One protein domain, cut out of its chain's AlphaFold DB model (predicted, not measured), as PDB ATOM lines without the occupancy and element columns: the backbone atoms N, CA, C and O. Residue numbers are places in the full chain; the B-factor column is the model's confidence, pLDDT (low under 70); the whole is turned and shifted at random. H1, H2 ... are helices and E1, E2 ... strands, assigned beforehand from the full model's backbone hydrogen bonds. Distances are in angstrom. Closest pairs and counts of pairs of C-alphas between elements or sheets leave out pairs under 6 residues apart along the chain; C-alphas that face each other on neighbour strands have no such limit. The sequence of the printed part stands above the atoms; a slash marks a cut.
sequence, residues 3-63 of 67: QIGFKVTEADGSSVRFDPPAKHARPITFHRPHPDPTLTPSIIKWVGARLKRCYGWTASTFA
ATOM      1  N   GLN A   3     169.998  99.570 279.775       89.50
ATOM      2  CA  GLN A   3     170.392  98.387 280.560       89.50
ATOM      3  C   GLN A   3     171.085  97.288 279.734       89.50
ATOM      4  O   GLN A   3     171.886  96.539 280.269       89.50
ATOM      5  N   ILE A   4     170.819  97.221 278.427       90.19
ATOM      6  CA  ILE A   4     171.425  96.245 277.505       90.19
ATOM      7  C   ILE A   4     172.484  96.899 276.600       90.19
ATOM      8  O   ILE A   4     172.746  96.439 275.492       90.19
ATOM      9  N   GLY A   5     173.062  98.018 277.045       93.75
ATOM     10  CA  GLY A   5     174.225  98.649 276.419       93.75
ATOM     11  C   GLY A   5     173.934  99.586 275.245       93.75
ATOM     12  O   GLY A   5     174.874 100.065 274.617       93.75
ATOM     13  N   PHE A   6     172.670  99.888 274.929       95.81
ATOM     14  CA  PHE A   6     172.369 100.884 273.894       95.81
ATOM     15  C   PHE A   6     172.642 102.301 274.404       95.81
ATOM     16  O   PHE A   6     172.131 102.699 275.458       95.81
ATOM     17  N   LYS A   7     173.358 103.099 273.608       96.38
ATOM     18  CA  LYS A   7     173.442 104.548 273.812       96.38
ATOM     19  C   LYS A   7     172.132 105.184 273.351       96.38
ATOM     20  O   LYS A   7     171.600 104.836 272.301       96.38
ATOM     21  N   VAL A   8     171.603 106.103 274.153       95.25
ATOM     22  CA  VAL A   8     170.356 106.820 273.854       95.25
ATOM     23  C   VAL A   8     170.688 108.274 273.583       95.25
ATOM     24  O   VAL A   8     171.313 108.919 274.424       95.25
ATOM     25  N   THR A   9     170.257 108.764 272.428       94.50
ATOM     26  CA  THR A   9     170.439 110.148 272.003       94.50
ATOM     27  C   THR A   9     169.064 110.748 271.735       94.50
ATOM     28  O   THR A   9     168.308 110.228 270.911       94.50
ATOM     29  N   GLU A  10     168.740 111.833 272.435       91.12
ATOM     30  CA  GLU A  10     167.623 112.704 272.063       91.12
ATOM     31  C   GLU A  10     167.985 113.358 270.727       91.12
ATOM     32  O   GLU A  10     169.009 114.033 270.624       91.12
ATOM     33  N   ALA A  11     167.214 113.062 269.687       81.06
ATOM     34  CA  ALA A  11     167.397 113.665 268.374       81.06
ATOM     35  C   ALA A  11     166.496 114.899 268.246       81.06
ATOM     36  O   ALA A  11     165.658 115.151 269.108       81.06
ATOM     37  N   ASP A  12     166.669 115.664 267.169       80.88
ATOM     38  CA  ASP A  12     165.842 116.843 266.925       80.88
ATOM     39  C   ASP A  12     164.338 116.491 266.845       80.88
ATOM     40  O   ASP A  12     163.935 115.412 266.376       80.88
ATOM     41  N   GLY A  13     163.506 117.398 267.358       78.75
ATOM     42  CA  GLY A  13     162.076 117.174 267.580       78.75
ATOM     43  C   GLY A  13     161.758 116.122 268.656       78.75
ATOM     44  O   GLY A  13     162.538 115.840 269.560       78.75
ATOM     45  N   SER A  14     160.574 115.508 268.584       87.25
ATOM     46  CA  SER A  14     160.127 114.483 269.544       87.25
ATOM     47  C   SER A  14     160.706 113.091 269.243       87.25
ATOM     48  O   SER A  14     160.006 112.088 269.374       87.25
ATOM     49  N   SER A  15     161.966 113.003 268.816       91.88
ATOM     50  CA  SER A  15     162.577 111.769 268.306       91.88
ATOM     51  C   SER A  15     163.655 111.232 269.244       91.88
ATOM     52  O   SER A  15     164.462 111.980 269.783       91.88
ATOM     53  N   VAL A  16     163.726 109.909 269.395       93.81
ATOM     54  CA  VAL A  16     164.749 109.234 270.208       93.81
ATOM     55  C   VAL A  16     165.495 108.233 269.351       93.81
ATOM     56  O   VAL A  16     164.886 107.373 268.708       93.81
ATOM     57  N   ARG A  17     166.824 108.325 269.352       95.56
ATOM     58  CA  ARG A  17     167.721 107.388 268.680       95.56
ATOM     59  C   ARG A  17     168.383 106.454 269.689       95.56
ATOM     60  O   ARG A  17     168.863 106.886 270.733       95.56
ATOM     61  N   PHE A  18     168.440 105.177 269.331       95.94
ATOM     62  CA  PHE A  18     169.108 104.116 270.069       95.94
ATOM     63  C   PHE A  18     170.247 103.558 269.212       95.94
ATOM     64  O   PHE A  18     170.006 102.942 268.169       95.94
ATOM     65  N   ASP A  19     171.484 103.775 269.648       96.06
ATOM     66  CA  ASP A  19     172.687 103.254 269.003       96.06
ATOM     67  C   ASP A  19     173.128 101.964 269.732       96.06
ATOM     68  O   ASP A  19     173.360 101.998 270.946       96.06
ATOM     69  N   PRO A  20     173.195 100.809 269.041       95.69
ATOM     70  CA  PRO A  20     173.520  99.523 269.656       95.69
ATOM     71  C   PRO A  20     175.001  99.432 270.063       95.69
ATOM     72  O   PRO A  20     175.851 100.047 269.420       95.69
ATOM     73  N   PRO A  21     175.345  98.605 271.070       93.75
ATOM     74  CA  PRO A  21     176.740  98.379 271.463       93.75
ATOM     75  C   PRO A  21     177.523  97.552 270.429       93.75
ATOM     76  O   PRO A  21     178.747  97.647 270.333       93.75
ATOM     77  N   ALA A  22     176.827  96.732 269.636       90.94
ATOM     78  CA  ALA A  22     177.440  95.933 268.585       90.94
ATOM     79  C   ALA A  22     177.833  96.817 267.391       90.94
ATOM     80  O   ALA A  22     176.970  97.398 266.735       90.94
ATOM     81  N   LYS A  23     179.131  96.854 267.055       84.25
ATOM     82  CA  LYS A  23     179.707  97.732 266.012       84.25
ATOM     83  C   LYS A  23     179.067  97.600 264.624       84.25
ATOM     84  O   LYS A  23     179.104  98.547 263.848       84.25
ATOM     85  N   HIS A  24     178.498  96.440 264.301       88.19
ATOM     86  CA  HIS A  24     177.883  96.171 262.995       88.19
ATOM     87  C   HIS A  24     176.356  96.321 262.996       88.19
ATOM     88  O   HIS A  24     175.728  96.249 261.938       88.19
ATOM     89  N   ALA A  25     175.740  96.524 264.164       89.88
ATOM     90  CA  ALA A  25     174.302  96.701 264.263       89.88
ATOM     91  C   ALA A  25     173.920  98.144 263.910       89.88
ATOM     92  O   ALA A  25     174.571  99.110 264.307       89.88
ATOM     93  N   ARG A  26     172.835  98.300 263.147       93.06
ATOM     94  CA  ARG A  26     172.367  99.621 262.715       93.06
ATOM     95  C   ARG A  26     171.606 100.316 263.850       93.06
ATOM     96  O   ARG A  26     170.790  99.663 264.499       93.06
ATOM     97  N   PRO A  27     171.794 101.622 264.068       95.31
ATOM     98  CA  PRO A  27     170.968 102.401 264.989       95.31
ATOM     99  C   PRO A  27     169.500 102.468 264.563       95.31
ATOM    100  O   PRO A  27     169.178 102.364 263.377       95.31
ATOM    101  N   ILE A  28     168.608 102.680 265.530       95.56
ATOM    102  CA  ILE A  28     167.164 102.798 265.308       95.56
ATOM    103  C   ILE A  28     166.630 104.089 265.929       95.56
ATOM    104  O   ILE A  28     167.017 104.462 267.032       95.56
ATOM    105  N   THR A  29     165.726 104.766 265.224       95.56
ATOM    106  CA  THR A  29     165.071 105.990 265.698       95.56
ATOM    107  C   THR A  29     163.565 105.779 265.770       95.56
ATOM    108  O   THR A  29     162.976 105.179 264.867       95.56
ATOM    109  N   PHE A  30     162.963 106.278 266.846       94.44
ATOM    110  CA  PHE A  30     161.528 106.273 267.099       94.44
ATOM    111  C   PHE A  30     161.043 107.699 267.350       94.44
ATOM    112  O   PHE A  30     161.711 108.463 268.042       94.44
ATOM    113  N   HIS A  31     159.870 108.038 266.824       92.81
ATOM    114  CA  HIS A  31     159.169 109.261 267.202       92.81
ATOM    115  C   HIS A  31     158.297 108.971 268.420       92.81
ATOM    116  O   HIS A  31     157.596 107.956 268.456       92.81
ATOM    117  N   ARG A  32     158.348 109.852 269.417       88.00
ATOM    118  CA  ARG A  32     157.408 109.826 270.532       88.00
ATOM    119  C   ARG A  32     156.017 110.180 270.010       88.00
ATOM    120  O   ARG A  32     155.903 111.111 269.209       88.00
ATOM    121  N   PRO A  33     154.972 109.476 270.462       89.25
ATOM    122  CA  PRO A  33     153.607 109.929 270.243       89.25
ATOM    123  C   PRO A  33     153.413 111.341 270.824       89.25
ATOM    124  O   PRO A  33     154.031 111.688 271.832       89.25
ATOM    125  N   HIS A  34     152.601 112.161 270.157       83.75
ATOM    126  CA  HIS A  34     152.280 113.530 270.569       83.75
ATOM    127  C   HIS A  34     150.810 113.833 270.228       83.75
ATOM    128  O   HIS A  34     150.359 113.426 269.153       83.75
ATOM    129  N   PRO A  35     150.060 114.577 271.070       88.94
ATOM    130  CA  PRO A  35     150.487 115.228 272.324       88.94
ATOM    131  C   PRO A  35     150.626 114.288 273.516       88.94
ATOM    132  O   PRO A  35     151.416 114.558 274.414       88.94
ATOM    133  N   ASP A  36     149.893 113.181 273.511       89.50
ATOM    134  CA  ASP A  36     149.974 112.180 274.563       89.50
ATOM    135  C   ASP A  36     151.120 111.199 274.268       89.50
ATOM    136  O   ASP A  36     151.127 110.607 273.188       89.50
ATOM    137  N   PRO A  37     152.088 111.008 275.184       88.38
ATOM    138  CA  PRO A  37     153.246 110.148 274.955       88.38
ATOM    139  C   PRO A  37     152.955 108.650 275.156       88.38
ATOM    140  O   PRO A  37     153.883 107.839 275.068       88.38
ATOM    141  N   THR A  38     151.707 108.252 275.435       93.56
ATOM    142  CA  THR A  38     151.354 106.848 275.675       93.56
ATOM    143  C   THR A  38     151.506 106.027 274.397       93.56
ATOM    144  O   THR A  38     150.989 106.359 273.328       93.56
ATOM    145  N   LEU A  39     152.202 104.892 274.494       92.00
ATOM    146  CA  LEU A  39     152.287 103.943 273.389       92.00
ATOM    147  C   LEU A  39     150.974 103.158 273.289       92.00
ATOM    148  O   LEU A  39     150.681 102.309 274.126       92.00
ATOM    149  N   THR A  40     150.191 103.408 272.241       94.06
ATOM    150  CA  THR A  40     148.984 102.615 271.959       94.06
ATOM    151  C   THR A  40     149.347 101.203 271.470       94.06
ATOM    152  O   THR A  40     150.454 100.998 270.954       94.06
ATOM    153  N   PRO A  41     148.434 100.211 271.543       95.62
ATOM    154  CA  PRO A  41     148.706  98.842 271.083       95.62
ATOM    155  C   PRO A  41     149.227  98.761 269.640       95.62
ATOM    156  O   PRO A  41     150.121  97.972 269.329       95.62
ATOM    157  N   SER A  42     148.719  99.627 268.758       94.31
ATOM    158  CA  SER A  42     149.169  99.741 267.367       94.31
ATOM    159  C   SER A  42     150.626 100.204 267.261       94.31
ATOM    160  O   SER A  42     151.395  99.650 266.473       94.31
ATOM    161  N   ILE A  43     151.029 101.181 268.081       93.69
ATOM    162  CA  ILE A  43     152.405 101.696 268.120       93.69
ATOM    163  C   ILE A  43     153.341 100.638 268.702       93.69
ATOM    164  O   ILE A  43     154.392 100.376 268.123       93.69
ATOM    165  N   ILE A  44     152.936  99.963 269.782       94.38
ATOM    166  CA  ILE A  44     153.698  98.856 270.378       94.38
ATOM    167  C   ILE A  44     153.947  97.756 269.337       94.38
ATOM    168  O   ILE A  44     155.084  97.309 269.170       94.38
ATOM    169  N   LYS A  45     152.916  97.363 268.575       95.06
ATOM    170  CA  LYS A  45     153.044  96.369 267.497       95.06
ATOM    171  C   LYS A  45     154.049  96.811 266.430       95.06
ATOM    172  O   LYS A  45     154.870  96.004 265.992       95.06
ATOM    173  N   TRP A  46     154.011  98.080 266.023       95.62
ATOM    174  CA  TRP A  46     154.946  98.618 265.034       95.62
ATOM    175  C   TRP A  46     156.387  98.671 265.559       95.62
ATOM    176  O   TRP A  46     157.312  98.248 264.860       95.62
ATOM    177  N   VAL A  47     156.582  99.117 266.803       94.94
ATOM    178  CA  VAL A  47     157.888  99.122 267.479       94.94
ATOM    179  C   VAL A  47     158.461  97.705 267.536       94.94
ATOM    180  O   VAL A  47     159.594  97.489 267.105       94.94
ATOM    181  N   GLY A  48     157.668  96.724 267.976       95.06
ATOM    182  CA  GLY A  48     158.076  95.319 268.029       95.06
ATOM    183  C   GLY A  48     158.460  94.759 266.657       95.06
ATOM    184  O   GLY A  48     159.523  94.156 266.511       95.06
ATOM    185  N   ALA A  49     157.655  95.017 265.621       96.00
ATOM    186  CA  ALA A  49     157.965  94.596 264.253       96.00
ATOM    187  C   ALA A  49     159.279  95.207 263.739       96.00
ATOM    188  O   ALA A  49     160.073  94.529 263.077       96.00
ATOM    189  N   ARG A  50     159.541  96.474 264.071       95.75
ATOM    190  CA  ARG A  50     160.777  97.156 263.682       95.75
ATOM    191  C   ARG A  50     161.994  96.587 264.410       95.75
ATOM    192  O   ARG A  50     163.012  96.350 263.767       95.75
ATOM    193  N   LEU A  51     161.881  96.303 265.706       95.44
ATOM    194  CA  LEU A  51     162.948  95.667 266.486       95.44
ATOM    195  C   LEU A  51     163.250  94.250 265.991       95.44
ATOM    196  O   LEU A  51     164.419  93.903 265.823       95.44
ATOM    197  N   LYS A  52     162.218  93.471 265.644       95.56
ATOM    198  CA  LYS A  52     162.388  92.164 264.995       95.56
ATOM    199  C   LYS A  52     163.147  92.282 263.677       95.56
ATOM    200  O   LYS A  52     164.071  91.519 263.429       95.56
ATOM    201  N   ARG A  53     162.792  93.256 262.834       94.62
ATOM    202  CA  ARG A  53     163.463  93.470 261.543       94.62
ATOM    203  C   ARG A  53     164.914  93.936 261.699       94.62
ATOM    204  O   ARG A  53     165.758  93.522 260.914       94.62
ATOM    205  N   CYS A  54     165.196  94.821 262.653       93.75
ATOM    206  CA  CYS A  54     166.528  95.404 262.830       93.75
ATOM    207  C   CYS A  54     167.493  94.482 263.580       93.75
ATOM    208  O   CYS A  54     168.673  94.452 263.241       93.75
ATOM    209  N   TYR A  55     167.003  93.756 264.586       93.25
ATOM    210  CA  TYR A  55     167.843  93.032 265.544       93.25
ATOM    211  C   TYR A  55     167.421  91.575 265.766       93.25
ATOM    212  O   TYR A  55     168.027  90.889 266.581       93.25
ATOM    213  N   GLY A  56     166.374  91.096 265.090       94.19
ATOM    214  CA  GLY A  56     165.843  89.745 265.298       94.19
ATOM    215  C   GLY A  56     165.065  89.569 266.604       94.19
ATOM    216  O   GLY A  56     164.698  88.448 266.935       94.19
ATOM    217  N   TRP A  57     164.800  90.650 267.345       93.44
ATOM    218  CA  TRP A  57     164.165  90.568 268.661       93.44
ATOM    219  C   TRP A  57     162.717  90.085 268.575       93.44
ATOM    220  O   TRP A  57     161.935  90.526 267.730       93.44
ATOM    221  N   THR A  58     162.353  89.188 269.481       93.12
ATOM    222  CA  THR A  58     161.002  88.639 269.632       93.12
ATOM    223  C   THR A  58     160.483  88.939 271.036       93.12
ATOM    224  O   THR A  58     161.207  89.499 271.855       93.12
ATOM    225  N   ALA A  59     159.236  88.569 271.343       88.44
ATOM    226  CA  ALA A  59     158.705  88.701 272.703       88.44
ATOM    227  C   ALA A  59     159.611  88.009 273.742       88.44
ATOM    228  O   ALA A  59     159.857  88.565 274.807       88.44
ATOM    229  N   SER A  60     160.193  86.859 273.385       89.81
ATOM    230  CA  SER A  60     161.135  86.118 274.230       89.81
ATOM    231  C   SER A  60     162.415  86.897 274.539       89.81
ATOM    232  O   SER A  60     162.994  86.695 275.592       89.81
ATOM    233  N   THR A  61     162.844  87.827 273.677       89.75
ATOM    234  CA  THR A  61     163.998  88.703 273.956       89.75
ATOM    235  C   THR A  61     163.748  89.647 275.138       89.75
ATOM    236  O   THR A  61     164.696  90.152 275.731       89.75
ATOM    237  N   PHE A  62     162.480  89.901 275.475       82.69
ATOM    238  CA  PHE A  62     162.079  90.768 276.585       82.69
ATOM    239  C   PHE A  62     161.622  89.999 277.823       82.69
ATOM    240  O   PHE A  62     161.408  90.615 278.865       82.69
ATOM    241  N   ALA A  63     161.468  88.679 277.721       79.69
ATOM    242  CA  ALA A  63     161.252  87.826 278.876       79.69
ATOM    243  C   ALA A  63     162.594  87.698 279.614       79.69
ATOM    244  O   ALA A  63     163.392  86.816 279.318       79.69
TER     245      ALA A  63
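This is residues 3 to 63 of the 67 residues of an uncharacterized protein of Tulasnella calospora MUT 4182 (UniProt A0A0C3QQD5). A small antiparallel sheet of three strands, E1, E2 and E3, makes one part of the domain and one longer helix, H1, makes another, loosely joined to it: H1 comes near the edge strand E3 and only grazes the sheet with its residues 47 to 55. The short helix H2, near the end of the printed part, lies farther out and is not on the sheet, while the loops round His 24 and Pro 35 reach out to the two far ends of the domain. The printed part has 61 residues, with three named strands and then two named helices along the chain, E1 E2 E3 H1 H2, and its class is mixed, helices and strands. The sheet's order is E1 - E2 - E3, all antiparallel, and the strands form a meander, each strand the antiparallel neighbour of the one before. The whole is only just compact, close to loose, with a radius of gyration of the C-alphas of 12.3 A, and the C-alphas span 34 by 26 by 19 A.

E1, residues 7 to 11, is an edge strand and forms a hairpin with E2, residues 15 to 19, the inner strand. Their N-to-C directions are 154 degrees apart, antiparallel, and the C-alphas of Val 8 and Phe 18, which face each other, are 4.8 A apart. N 9 and O 17 are within hydrogen-bond range at 2.9 A, and so are N 19 and O 7, also at 2.9 A. E2 forms a second hairpin with E3, residues 28 to 31, the other edge strand. These two are antiparallel at 165 degrees, and the C-alphas of Arg 17 and Thr 29, which face each other, are 4.2 A apart. N 16 and O 30 are within hydrogen-bond range at 2.8 A, as are N 28 and O 18 at 3.0 A. H1, residues 41 to 55, is on the sheet but only grazes it, with 6 pairs of C-alphas within 10 A. The closest C-alphas of E3 and H1 are those of Ile 28 and Cys 54, 7.8 A apart. H2, residues 59 to 62, is not on the sheet and is apart from E1, E2 and E3. H1 and H2 are apart too, but only just, with their closest C-alphas 8.1 A from each other. In H1 every O i to N i+4 pair is within hydrogen-bond range; H2, with four residues, is too short for such a pair, and its 1 pair of O i and N i+3 is within range.

E1 begins at C-alpha 7, at (173.442, 104.548, 273.812), and measures 12.2 A from first to last C-alpha, from Lys 7 to Ala 11. E2 runs from Ser 15 to Asp 19 over 13.2 A. E3 runs from Ile 28 to His 31 over 10.5 A. H1 runs from Pro 41, with its C-alpha at (148.706, 98.842, 271.083), to Tyr 55, over 20.8 A. H2 runs from Ala 59 to Phe 62 over 5.5 A and ends at C-alpha 62, at (162.079, 90.768, 276.585).

The two C-alphas farthest apart are those of His 24 and Pro 35, at 34.7 A. The C-alphas of Gln 3 and Ala 63, the first and last printed residues, are 14.1 A apart. The printed part runs from 3 to 63 and has no cut. The links E1 to E2 and H1 to H2 are tight, with 3 residues each; E2 to E3, with 8 residues, and E3 to H1, with 9, are short, and no link is long. The mean pLDDT of the printed part is 91.8, and no printed residue is under 70; H2 has a mean of 88.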